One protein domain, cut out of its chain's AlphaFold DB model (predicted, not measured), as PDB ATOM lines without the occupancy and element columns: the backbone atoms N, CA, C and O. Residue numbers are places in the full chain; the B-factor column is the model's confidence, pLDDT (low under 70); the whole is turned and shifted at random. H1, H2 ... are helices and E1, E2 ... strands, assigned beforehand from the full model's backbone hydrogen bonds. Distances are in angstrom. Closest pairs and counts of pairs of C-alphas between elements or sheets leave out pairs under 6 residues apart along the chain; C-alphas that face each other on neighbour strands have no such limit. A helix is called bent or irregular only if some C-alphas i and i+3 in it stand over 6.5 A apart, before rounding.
ATOM      1  N   GLU A 335     132.543  79.040  68.134       52.66
ATOM      2  CA  GLU A 335     132.226  79.635  69.455       52.66
ATOM      3  C   GLU A 335     133.385  80.420  70.127       52.66
ATOM      4  O   GLU A 335     133.175  81.011  71.180       52.66
ATOM      5  N   GLU A 336     134.584  80.512  69.525       56.00
ATOM      6  CA  GLU A 336     135.823  80.756  70.307       56.00
ATOM      7  C   GLU A 336     136.396  82.211  70.435       56.00
ATOM      8  O   GLU A 336     137.386  82.394  71.140       56.00
ATOM      9  N   HIS A 337     135.861  83.270  69.797       74.94
ATOM     10  CA  HIS A 337     136.601  84.555  69.585       74.94
ATOM     11  C   HIS A 337     135.921  85.848  70.126       74.94
ATOM     12  O   HIS A 337     134.696  85.933  70.181       74.94
ATOM     13  N   ALA A 338     136.701  86.895  70.471       72.25
ATOM     14  CA  ALA A 338     136.215  88.091  71.200       72.25
ATOM     15  C   ALA A 338     135.597  89.240  70.379       72.25
ATOM     16  O   ALA A 338     134.846  90.051  70.933       72.25
ATOM     17  N   PHE A 339     135.927  89.360  69.093       76.50
ATOM     18  CA  PHE A 339     135.312  90.321  68.171       76.50
ATOM     19  C   PHE A 339     135.387  89.812  66.728       76.50
ATOM     20  O   PHE A 339     136.296  89.057  66.378       76.50
ATOM     21  N   THR A 340     134.432  90.212  65.887       78.25
ATOM     22  CA  THR A 340     134.427  89.870  64.459       78.25
ATOM     23  C   THR A 340     135.100  90.958  63.630       78.25
ATOM     24  O   THR A 340     135.196  92.124  64.022       78.25
ATOM     25  N   CYS A 341     135.615  90.551  62.475       74.06
ATOM     26  CA  CYS A 341     136.198  91.429  61.472       74.06
ATOM     27  C   CYS A 341     135.512  91.158  60.135       74.06
ATOM     28  O   CYS A 341     135.263  90.001  59.791       74.06
ATOM     29  N   ASN A 342     135.259  92.219  59.373       77.44
ATOM     30  CA  ASN A 342     134.821  92.095  57.986       77.44
ATOM     31  C   ASN A 342     135.999  91.760  57.046       77.44
ATOM     32  O   ASN A 342     137.157  91.729  57.466       77.44
ATOM     33  N   ASP A 343     135.716  91.558  55.755       74.69
ATOM     34  CA  ASP A 343     136.718  91.211  54.727       74.69
ATOM     35  C   ASP A 343     137.872  92.243  54.597       74.69
ATOM     36  O   ASP A 343     138.978  91.918  54.150       74.69
ATOM     37  N   ASP A 344     137.645  93.488  55.030       74.94
ATOM     38  CA  ASP A 344     138.637  94.571  55.059       74.94
ATOM     39  C   ASP A 344     139.464  94.624  56.361       74.94
ATOM     40  O   ASP A 344     140.402  95.418  56.454       74.94
ATOM     41  N   TYR A 345     139.192  93.734  57.325       76.88
ATOM     42  CA  TYR A 345     139.815  93.645  58.657       76.88
ATOM     43  C   TYR A 345     139.513  94.863  59.551       76.88
ATOM     44  O   TYR A 345     140.280  95.216  60.453       76.88
ATOM     45  N   VAL A 346     138.364  95.508  59.326       81.38
ATOM     46  CA  VAL A 346     137.800  96.477  60.270       81.38
ATOM     47  C   VAL A 346     137.057  95.709  61.359       81.38
ATOM     48  O   VAL A 346     136.226  94.850  61.057       81.38
ATOM     49  N   ILE A 347     137.356  96.030  62.616       84.81
ATOM     50  CA  ILE A 347     136.738  95.414  63.793       84.81
ATOM     51  C   ILE A 347     135.285  95.893  63.894       84.81
ATOM     52  O   ILE A 347     135.026  97.095  64.004       84.81
ATOM     53  N   GLU A 348     134.339  94.956  63.835       77.88
ATOM     54  CA  GLU A 348     132.902  95.244  63.713       77.88
ATOM     55  C   GLU A 348     132.215  95.523  65.056       77.88
ATOM     56  O   GLU A 348     131.114  96.071  65.084       77.88
ATOM     57  N   ASN A 349     132.839  95.125  66.166       77.06
ATOM     58  CA  ASN A 349     132.289  95.234  67.514       77.06
ATOM     59  C   ASN A 349     133.389  95.285  68.590       77.06
ATOM     60  O   ASN A 349     134.500  94.799  68.396       77.06
ATOM     61  N   GLY A 350     133.059  95.825  69.766       83.50
ATOM     62  CA  GLY A 350     133.891  95.691  70.967       83.50
ATOM     63  C   GLY A 350     134.778  96.898  71.294       83.50
ATOM     64  O   GLY A 350     134.511  98.022  70.877       83.50
ATOM     65  N   ASN A 438     163.033  97.681  78.913       90.56
ATOM     66  CA  ASN A 438     162.574  98.752  78.022       90.56
ATOM     67  C   ASN A 438     161.150  98.523  77.468       90.56
ATOM     68  O   ASN A 438     160.824  99.047  76.407       90.56
ATOM     69  N   ALA A 439     160.313  97.749  78.170       91.75
ATOM     70  CA  ALA A 439     158.910  97.586  77.805       91.75
ATOM     71  C   ALA A 439     158.135  98.909  77.861       91.75
ATOM     72  O   ALA A 439     158.337  99.729  78.761       91.75
ATOM     73  N   THR A 440     157.185  99.047  76.942       93.56
ATOM     74  CA  THR A 440     156.125 100.058  76.975       93.56
ATOM     75  C   THR A 440     154.852  99.413  77.525       93.56
ATOM     76  O   THR A 440     154.601  98.227  77.297       93.56
ATOM     77  N   CYS A 441     154.055 100.184  78.265       95.06
ATOM     78  CA  CYS A 441     152.741  99.760  78.739       95.06
ATOM     79  C   CYS A 441     151.672 100.122  77.696       95.06
ATOM     80  O   CYS A 441     151.582 101.279  77.280       95.06
ATOM     81  N   TYR A 442     150.873  99.141  77.281       93.12
ATOM     82  CA  TYR A 442     149.817  99.276  76.279       93.12
ATOM     83  C   TYR A 442     148.454  98.952  76.889       93.12
ATOM     84  O   TYR A 442     148.323  98.027  77.696       93.12
ATOM     85  N   LYS A 443     147.420  99.680  76.455       91.88
ATOM     86  CA  LYS A 443     146.025  99.346  76.750       91.88
ATOM     87  C   LYS A 443     145.575  98.211  75.828       91.88
ATOM     88  O   LYS A 443     145.739  98.303  74.610       91.88
ATOM     89  N   ALA A 444     144.997  97.171  76.414       93.25
ATOM     90  CA  ALA A 444     144.646  95.930  75.736       93.25
ATOM     91  C   ALA A 444     143.272  95.390  76.165       93.25
ATOM     92  O   ALA A 444     142.634  95.914  77.080       93.25
ATOM     93  N   THR A 445     142.836  94.313  75.518       90.88
ATOM     94  CA  THR A 445     141.778  93.398  75.967       90.88
ATOM     95  C   THR A 445     142.100  91.981  75.487       90.88
ATOM     96  O   THR A 445     143.003  91.799  74.671       90.88
ATOM     97  N   ILE A 446     141.396  90.970  75.991       87.56
ATOM     98  CA  ILE A 446     141.542  89.599  75.490       87.56
ATOM     99  C   ILE A 446     140.855  89.513  74.119       87.56
ATOM    100  O   ILE A 446     139.695  89.895  73.973       87.56
ATOM    101  N   PHE A 447     141.605  89.051  73.118       82.81
ATOM    102  CA  PHE A 447     141.172  88.837  71.731       82.81
ATOM    103  C   PHE A 447     140.590  87.437  71.514       82.81
ATOM    104  O   PHE A 447     139.649  87.235  70.750       82.81
ATOM    105  N   MET A 448     141.192  86.467  72.188       80.12
ATOM    106  CA  MET A 448     140.826  85.067  72.141       80.12
ATOM    107  C   MET A 448     141.357  84.436  73.421       80.12
ATOM    108  O   MET A 448     142.496  84.703  73.814       80.12
ATOM    109  N   ALA A 449     140.538  83.622  74.063       71.06
ATOM    110  CA  ALA A 449     140.983  82.542  74.917       71.06
ATOM    111  C   ALA A 449     140.412  81.278  74.280       71.06
ATOM    112  O   ALA A 449     139.198  81.174  74.139       71.06
ATOM    113  N   ASP A 450     141.267  80.361  73.848       67.12
ATOM    114  CA  ASP A 450     140.845  79.068  73.303       67.12
ATOM    115  C   ASP A 450     141.479  77.947  74.131       67.12
ATOM    116  O   ASP A 450     142.591  78.094  74.643       67.12
ATOM    117  N   LEU A 451     140.768  76.832  74.283       56.97
ATOM    118  CA  LEU A 451     141.157  75.694  75.114       56.97
ATOM    119  C   LEU A 451     141.753  74.541  74.284       56.97
ATOM    120  O   LEU A 451     141.518  73.356  74.567       56.97
ATOM    121  N   LEU A 452     142.513  74.892  73.243       46.78
ATOM    122  CA  LEU A 452     143.160  73.976  72.304       46.78
ATOM    123  C   LEU A 452     143.912  72.853  73.030       46.78
ATOM    124  O   LEU A 452     144.946  73.038  73.674       46.78
ATOM    125  N   SER A 453     143.386  71.630  72.912       42.59
ATOM    126  CA  SER A 453     143.950  70.421  73.536       42.59
ATOM    127  C   SER A 453     144.186  70.512  75.061       42.59
ATOM    128  O   SER A 453     145.005  69.768  75.598       42.59
ATOM    129  N   LYS A 454     143.390  71.335  75.768       45.19
ATOM    130  CA  LYS A 454     143.467  71.668  77.213       45.19
ATOM    131  C   LYS A 454     144.547  72.677  77.618       45.19
ATOM    132  O   LYS A 454     144.583  73.047  78.793       45.19
ATOM    133  N   GLU A 455     145.389  73.148  76.703       44.41
ATOM    134  CA  GLU A 455     146.153  74.372  76.957       44.41
ATOM    135  C   GLU A 455     145.263  75.580  76.652       44.41
ATOM    136  O   GLU A 455     144.413  75.530  75.769       44.41
ATOM    137  N   GLN A 456     145.398  76.640  77.448       63.12
ATOM    138  CA  GLN A 456     144.546  77.823  77.358       63.12
ATOM    139  C   GLN A 456     145.320  78.935  76.650       63.12
ATOM    140  O   GLN A 456     146.044  79.702  77.289       63.12
ATOM    141  N   THR A 457     145.205  78.985  75.326       70.50
ATOM    142  CA  THR A 457     145.866  79.981  74.479       70.50
ATOM    143  C   THR A 457     145.122  81.304  74.597       70.50
ATOM    144  O   THR A 457     144.079  81.502  73.977       70.50
ATOM    145  N   VAL A 458     145.659  82.217  75.407       80.94
ATOM    146  CA  VAL A 458     145.133  83.578  75.564       80.94
ATOM    147  C   VAL A 458     145.957  84.537  74.721       80.94
ATOM    148  O   VAL A 458     147.168  84.632  74.893       80.94
ATOM    149  N   MET A 459     145.296  85.295  73.855       86.56
ATOM    150  CA  MET A 459     145.899  86.371  73.074       86.56
ATOM    151  C   MET A 459     145.319  87.725  73.486       86.56
ATOM    152  O   MET A 459     144.108  87.862  73.678       86.56
ATOM    153  N   TYR A 460     146.170  88.748  73.580       89.94
ATOM    154  CA  TYR A 460     145.762  90.120  73.885       89.94
ATOM    155  C   TYR A 460     145.759  90.982  72.624       89.94
ATOM    156  O   TYR A 460     146.803  91.172  72.003       89.94
ATOM    157  N   ALA A 461     144.607  91.563  72.281       90.25
ATOM    158  CA  ALA A 461     144.541  92.661  71.322       90.25
ATOM    159  C   ALA A 461     144.894  93.972  72.034       90.25
ATOM    160  O   ALA A 461     144.320  94.286  73.079       90.25
ATOM    161  N   TYR A 462     145.821  94.746  71.477       92.31
ATOM    162  CA  TYR A 462     146.317  95.991  72.055       92.31
ATOM    163  C   TYR A 462     146.419  97.110  71.016       92.31
ATOM    164  O   TYR A 462     146.599  96.870  69.821       92.31
ATOM    165  N   ASP A 463     146.293  98.349  71.485       90.19
ATOM    166  CA  ASP A 463     146.351  99.535  70.633       90.19
ATOM    167  C   ASP A 463     147.816  99.964  70.402       90.19
ATOM    168  O   ASP A 463     148.505 100.354  71.350       90.19
ATOM    169  N   SER A 464     148.305  99.890  69.153       85.19
ATOM    170  CA  SER A 464     149.643 100.380  68.764       85.19
ATOM    171  C   SER A 464     149.660 101.859  68.352       85.19
ATOM    172  O   SER A 464     150.718 102.401  68.034       85.19
ATOM    173  N   GLY A 465     148.504 102.525  68.376       84.75
ATOM    174  CA  GLY A 465     148.272 103.907  67.957       84.75
ATOM    175  C   GLY A 465     147.621 103.987  66.575       84.75
ATOM    176  O   GLY A 465     146.544 104.574  66.421       84.75
ATOM    177  N   ASP A 466     148.246 103.373  65.575       80.62
ATOM    178  CA  ASP A 466     147.796 103.341  64.180       80.62
ATOM    179  C   ASP A 466     146.825 102.184  63.880       80.62
ATOM    180  O   ASP A 466     145.817 102.391  63.200       80.62
ATOM    181  N   LYS A 467     147.097 101.000  64.436       86.69
ATOM    182  CA  LYS A 467     146.332  99.756  64.271       86.69
ATOM    183  C   LYS A 467     146.031  99.101  65.624       86.69
ATOM    184  O   LYS A 467     146.535  99.519  66.669       86.69
ATOM    185  N   ILE A 468     145.234  98.037  65.589       89.06
ATOM    186  CA  ILE A 468     145.176  97.039  66.662       89.06
ATOM    187  C   ILE A 468     146.076  95.870  66.285       89.06
ATOM    188  O   ILE A 468     146.013  95.370  65.161       89.06
ATOM    189  N   ARG A 469     146.902  95.432  67.231       88.94
ATOM    190  CA  ARG A 469     147.794  94.278  67.085       88.94
ATOM    191  C   ARG A 469     147.483  93.234  68.140       88.94
ATOM    192  O   ARG A 469     146.868  93.545  69.156       88.94
ATOM    193  N   VAL A 470     147.898  92.001  67.887       86.81
ATOM    194  CA  VAL A 470     147.708  90.870  68.798       86.81
ATOM    195  C   VAL A 470     149.070  90.446  69.345       86.81
ATOM    196  O   VAL A 470     150.078  90.556  68.648       86.81
ATOM    197  N   ILE A 471     149.125  90.030  70.610       87.88
ATOM    198  CA  ILE A 471     150.348  89.536  71.248       87.88
ATOM    199  C   ILE A 471     150.035  88.481  72.316       87.88
ATOM    200  O   ILE A 471     149.022  88.556  73.016       87.88
ATOM    201  N   GLU A 472     150.919  87.495  72.438       86.94
ATOM    202  CA  GLU A 472     150.818  86.414  73.420       86.94
ATOM    203  C   GLU A 472     151.481  86.807  74.756       86.94
ATOM    204  O   GLU A 472     152.560  87.412  74.759       86.94
ATOM    205  N   PRO A 473     150.900  86.449  75.914       87.94
ATOM    206  CA  PRO A 473     151.574  86.556  77.199       87.94
ATOM    207  C   PRO A 473     152.667  85.484  77.341       87.94
ATOM    208  O   PRO A 473     152.527  84.377  76.835       87.94
ATOM    209  N   LEU A 474     153.737  85.785  78.083       83.31
ATOM    210  CA  LEU A 474     154.750  84.787  78.471       83.31
ATOM    211  C   LEU A 474     154.165  83.695  79.385       83.31
ATOM    212  O   LEU A 474     154.420  82.513  79.211       83.31
ATOM    213  N   GLU A 475     153.381  84.128  80.368       75.56
ATOM    214  CA  GLU A 475     152.462  83.319  81.162       75.56
ATOM    215  C   GLU A 475     151.262  84.215  81.483       75.56
ATOM    216  O   GLU A 475     151.422  85.427  81.670       75.56
ATOM    217  N   ILE A 476     150.077  83.625  81.614       68.31
ATOM    218  CA  ILE A 476     148.884  84.324  82.101       68.31
ATOM    219  C   ILE A 476     148.948  84.369  83.638       68.31
ATOM    220  O   ILE A 476     149.224  83.350  84.277       68.31
ATOM    221  N   ASN A 477     148.693  85.519  84.272       60.75
ATOM    222  CA  ASN A 477     148.821  85.670  85.735       60.75
ATOM    223  C   ASN A 477     147.819  84.830  86.539       60.75
ATOM    224  O   ASN A 477     148.028  84.602  87.734       60.75
ATOM    225  N   LYS A 478     146.688  84.467  85.930       66.44
ATOM    226  CA  LYS A 478     145.565  83.781  86.569       66.44
ATOM    227  C   LYS A 478     144.931  82.817  85.586       66.44
ATOM    228  O   LYS A 478     144.472  83.253  84.538       66.44
ATOM    229  N   LYS A 479     144.810  81.550  85.969       66.50
ATOM    230  CA  LYS A 479     143.890  80.626  85.302       66.50
ATOM    231  C   LYS A 479     142.462  80.936  85.741       66.50
ATOM    232  O   LYS A 479     142.219  81.249  86.905       66.50
ATOM    233  N   MET A 480     141.551  80.900  84.779       73.69
ATOM    234  CA  MET A 480     140.116  81.128  84.942       73.69
ATOM    235  C   MET A 480     139.382  80.135  84.028       73.69
ATOM    236  O   MET A 480     140.004  79.553  83.130       73.69
ATOM    237  N   SER A 481     138.082  79.912  84.229       76.75
ATOM    238  CA  SER A 481     137.328  79.077  83.290       76.75
ATOM    239  C   SER A 481     137.227  79.766  81.927       76.75
ATOM    240  O   SER A 481     137.356  80.984  81.828       76.75
ATOM    241  N   GLN A 482     136.976  78.996  80.867       74.56
ATOM    242  CA  GLN A 482     136.784  79.534  79.517       74.56
ATOM    243  C   GLN A 482     135.748  80.681  79.497       74.56
ATOM    244  O   GLN A 482     136.037  81.775  79.014       74.56
ATOM    245  N   ALA A 483     134.614  80.481  80.176       77.31
ATOM    246  CA  ALA A 483     133.558  81.480  80.335       77.31
ATOM    247  C   ALA A 483     133.989  82.742  81.115       77.31
ATOM    248  O   ALA A 483     133.428  83.815  80.896       77.31
ATOM    249  N   ASP A 484     134.983  82.656  82.008       80.94
ATOM    250  CA  ASP A 484     135.525  83.830  82.707       80.94
ATOM    251  C   ASP A 484     136.399  84.692  81.779       80.94
ATOM    252  O   ASP A 484     136.373  85.917  81.886       80.94
ATOM    253  N   TYR A 485     137.151  84.087  80.848       81.00
ATOM    254  CA  TYR A 485     137.891  84.852  79.833       81.00
ATOM    255  C   TYR A 485     136.961  85.438  78.775       81.00
ATOM    256  O   TYR A 485     137.148  86.591  78.390       81.00
ATOM    257  N   GLU A 486     135.930  84.699  78.362       78.62
ATOM    258  CA  GLU A 486     134.861  85.210  77.496       78.62
ATOM    259  C   GLU A 486     134.122  86.385  78.157       78.62
ATOM    260  O   GLU A 486     133.832  87.387  77.506       78.62
ATOM    261  N   ALA A 487     133.910  86.346  79.477       83.50
ATOM    262  CA  ALA A 487     133.392  87.482  80.246       83.50
ATOM    263  C   ALA A 487     134.384  88.662  80.373       83.50
ATOM    264  O   ALA A 487     133.981  89.763  80.760       83.50
ATOM    265  N   LEU A 488     135.665  88.461  80.039       83.56
ATOM    266  CA  LEU A 488     136.688  89.504  79.922       83.56
ATOM    267  C   LEU A 488     136.939  89.951  78.469       83.56
ATOM    268  O   LEU A 488     137.719  90.885  78.249       83.56
ATOM    269  N   TYR A 489     136.269  89.355  77.476       85.81
ATOM    270  CA  TYR A 489     136.299  89.834  76.096       85.81
ATOM    271  C   TYR A 489     135.805  91.288  76.044       85.81
ATOM    272  O   TYR A 489     134.737  91.630  76.551       85.81
ATOM    273  N   ASN A 490     136.606  92.166  75.436       81.31
ATOM    274  CA  ASN A 490     136.394  93.619  75.376       81.31
ATOM    275  C   ASN A 490     136.472  94.380  76.720       81.31
ATOM    276  O   ASN A 490     136.275  95.599  76.744       81.31
ATOM    277  N   VAL A 491     136.846  93.726  77.827       87.75
ATOM    278  CA  VAL A 491     137.182  94.406  79.090       87.75
ATOM    279  C   VAL A 491     138.598  95.008  78.998       87.75
ATOM    280  O   VAL A 491     139.537  94.291  78.639       87.75
ATOM    281  N   PRO A 492     138.802  96.305  79.312       88.69
ATOM    282  CA  PRO A 492     140.128  96.921  79.270       88.69
ATOM    283  C   PRO A 492     141.102  96.356  80.313       88.69
ATOM    284  O   PRO A 492     140.775  96.253  81.494       88.69
ATOM    285  N   THR A 493     142.335  96.090  79.885       91.75
ATOM    286  CA  THR A 493     143.474  95.692  80.724       91.75
ATOM    287  C   THR A 493     144.771  96.360  80.241       91.75
ATOM    288  O   THR A 493     144.755  97.133  79.279       91.75
ATOM    289  N   TYR A 494     145.895  96.078  80.905       93.38
ATOM    290  CA  TYR A 494     147.212  96.637  80.596       93.38
ATOM    291  C   TYR A 494     148.266  95.541  80.449       93.38
ATOM    292  O   TYR A 494     148.402  94.666  81.309       93.38
ATOM    293  N   ILE A 495     149.050  95.627  79.376       94.19
ATOM    294  CA  ILE A 495     150.170  94.722  79.100       94.19
ATOM    295  C   ILE A 495     151.469  95.508  78.931       94.19
ATOM    296  O   ILE A 495     151.495  96.592  78.352       94.19
ATOM    297  N   TRP A 496     152.562  94.942  79.425       94.50
ATOM    298  CA  TRP A 496     153.923  95.420  79.228       94.50
ATOM    299  C   TRP A 496     154.578  94.570  78.149       94.50
ATOM    300  O   TRP A 496     154.745  93.363  78.318       94.50
ATOM    301  N   ALA A 497     154.951  95.200  77.041       91.88
ATOM    302  CA  ALA A 497     155.578  94.529  75.912       91.88
ATOM    303  C   ALA A 497     156.769  95.338  75.396       91.88
ATOM    304  O   ALA A 497     156.799  96.566  75.500       91.88
ATOM    305  N   ASN A 498     157.724  94.651  74.775       91.12
ATOM    306  CA  ASN A 498     158.762  95.277  73.959       91.12
ATOM    307  C   ASN A 498     158.720  94.656  72.549       91.12
ATOM    308  O   ASN A 498     159.591  93.847  72.218       91.12
ATOM    309  N   PRO A 499     157.710  94.998  71.717       85.06
ATOM    310  CA  PRO A 499     157.430  94.258  70.483       85.06
ATOM    311  C   PRO A 499     158.548  94.352  69.434       85.06
ATOM    312  O   PRO A 499     158.577  93.559  68.505       85.06
ATOM    313  N   ALA A 500     159.492  95.286  69.586       84.56
ATOM    314  CA  ALA A 500     160.671  95.406  68.727       84.56
ATOM    315  C   ALA A 500     161.824  94.450  69.107       84.56
ATOM    316  O   ALA A 500     162.810  94.378  68.376       84.56
ATOM    317  N   ALA A 501     161.740  93.754  70.249       84.06
ATOM    318  CA  ALA A 501     162.818  92.908  70.776       84.06
ATOM    319  C   ALA A 501     162.360  91.530  71.286       84.06
ATOM    320  O   ALA A 501     163.167  90.598  71.290       84.06
ATOM    321  N   VAL A 502     161.099  91.384  71.708       88.00
ATOM    322  CA  VAL A 502     160.510  90.113  72.164       88.00
ATOM    323  C   VAL A 502     159.060  90.010  71.662       88.00
ATOM    324  O   VAL A 502     158.326  90.990  71.801       88.00
ATOM    325  N   PRO A 503     158.615  88.860  71.115       85.31
ATOM    326  CA  PRO A 503     157.258  88.692  70.578       85.31
ATOM    327  C   PRO A 503     156.177  88.456  71.648       85.31
ATOM    328  O   PRO A 503     155.019  88.262  71.302       85.31
ATOM    329  N   ASN A 504     156.527  88.464  72.940       90.75
ATOM    330  CA  ASN A 504     155.610  88.195  74.049       90.75
ATOM    331  C   ASN A 504     155.440  89.418  74.965       90.75
ATOM    332  O   ASN A 504     156.342  90.251  75.103       90.75
ATOM    333  N   CYS A 505     154.300  89.494  75.651       91.88
ATOM    334  CA  CYS A 505     154.016  90.488  76.685       91.88
ATOM    335  C   CYS A 505     153.982  89.881  78.098       91.88
ATOM    336  O   CYS A 505     153.960  88.665  78.286       91.88
ATOM    337  N   VAL A 506     153.901  90.739  79.115       92.06
ATOM    338  CA  VAL A 506     153.454  90.367  80.465       92.06
ATOM    339  C   VAL A 506     152.392  91.351  80.947       92.06
ATOM    340  O   VAL A 506     152.556  92.562  80.834       92.06
ATOM    341  N   GLU A 507     151.293  90.850  81.495       91.12
ATOM    342  CA  GLU A 507     150.263  91.665  82.152       91.12
ATOM    343  C   GLU A 507     150.833  92.568  83.271       91.12
ATOM    344  O   GLU A 507     151.802  92.216  83.961       91.12
ATOM    345  N   GLY A 508     150.178  93.703  83.527       91.00
ATOM    346  CA  GLY A 508     150.526  94.600  84.630       91.00
ATOM    347  C   GLY A 508     149.440  95.616  84.985       91.00
ATOM    348  O   GLY A 508     148.280  95.487  84.605       91.00
ATOM    349  N   SER A 509     149.842  96.661  85.706       92.00
ATOM    350  CA  SER A 509     149.119  97.939  85.774       92.00
ATOM    351  C   SER A 509     149.838  99.001  84.935       92.00
ATOM    352  O   SER A 509     150.945  98.764  84.455       92.00
ATOM    353  N   GLU A 510     149.268 100.206  84.827       91.56
ATOM    354  CA  GLU A 510     149.946 101.387  84.261       91.56
ATOM    355  C   GLU A 510     151.329 101.661  84.890       91.56
ATOM    356  O   GLU A 510     152.206 102.217  84.237       91.56
ATOM    357  N   GLU A 511     151.553 101.242  86.142       91.62
ATOM    358  CA  GLU A 511     152.799 101.489  86.880       91.62
ATOM    359  C   GLU A 511     153.878 100.412  86.699       91.62
ATOM    360  O   GLU A 511     155.065 100.718  86.823       91.62
ATOM    361  N   LYS A 512     153.491  99.135  86.539       91.75
ATOM    362  CA  LYS A 512     154.428  97.997  86.616       91.75
ATOM    363  C   LYS A 512     153.872  96.675  86.058       91.75
ATOM    364  O   LYS A 512     152.681  96.411  86.225       91.75
ATOM    365  N   PRO A 513     154.737  95.797  85.514       92.19
ATOM    366  CA  PRO A 513     154.396  94.409  85.205       92.19
ATOM    367  C   PRO A 513     154.226  93.558  86.477       92.19
ATOM    368  O   PRO A 513     154.822  93.847  87.523       92.19
ATOM    369  N   PHE A 514     153.447  92.479  86.378       88.88
ATOM    370  CA  PHE A 514     153.256  91.489  87.448       88.88
ATOM    371  C   PHE A 514     154.199  90.278  87.268       88.88
ATOM    372  O   PHE A 514     155.332  90.452  86.825       88.88
ATOM    373  N   GLY A 515     153.821  89.066  87.696       82.88
ATOM    374  CA  GLY A 515     154.557  87.810  87.449       82.88
ATOM    375  C   GLY A 515     155.905  87.580  88.167       82.88
ATOM    376  O   GLY A 515     156.139  86.481  88.663       82.88
TER     377      GLY A 515
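AT A GLANCE: This is residues 335 to 350 and 438 to 515 of the 833 residues of an uncharacterized protein of Pseudobutyrivibrio sp. YE44 (UniProt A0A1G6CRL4). A small closed barrel of five strands has a strongly bent strand, E1, in its wall and one short helix, H1, outside it; residues 335 to 350, with no named element, form a separate stretch before the cut. The printed part has 94 residues, under half in named elements, in the order E1, E2, E3, H1, E4, E5: mostly strand. The barrel is mixed. The whole is compact and rounded, with a radius of gyration of the C-alphas of 13.1 A and spans of 36 by 32 by 21 A.

IN THESE COORDINATES: E1, residues 440 to 450, begins at C-alpha 440 (156.125, 100.058, 76.975), spans 26.2 A and bends by 71 degrees at residue 443. E2 is residues 457 to 463, 19.9 A; E3 is 468 to 473, 16.2 A. H1 is 482 to 486. E4 is 493 to 497, 13.1 A; E5 is 504 to 508, 13.4 A, ending at C-alpha 508 (150.526, 94.600, 84.630).

HOW THE PARTS SIT: E1, E2 and E3 form a meander, each strand the antiparallel neighbour of the one before, with N 447 and O 459 at 2.8 A and N 462 and O 469 at 2.8 A. E3 and E5 are parallel, N 505 and O 472 being 2.9 A apart. The hairpin E4 and E5 has N 496 and O 506 at 2.8 A. Antiparallel E4 and E1 close the ring, with N 442 and O 495 at 2.8 A. H1 is on the barrel, outside it, at a height over the sheet of 8.6 A; the closest C-alphas of H1 and E1 are those of Tyr 485 and Ala 449, 6.3 A. In H1 every O i to N i+4 pair is within hydrogen-bond range.

THE WHOLE: The farthest C-alphas, of Asp 343 and Gly 515, are 37.4 A apart. Residues 351 to 437 are not printed; C-alphas 350 and 438 are 29.7 A apart. No link between named elements is long. The pLDDT is under 70 at 335 to 336, 450 to 456 and 476 to 479.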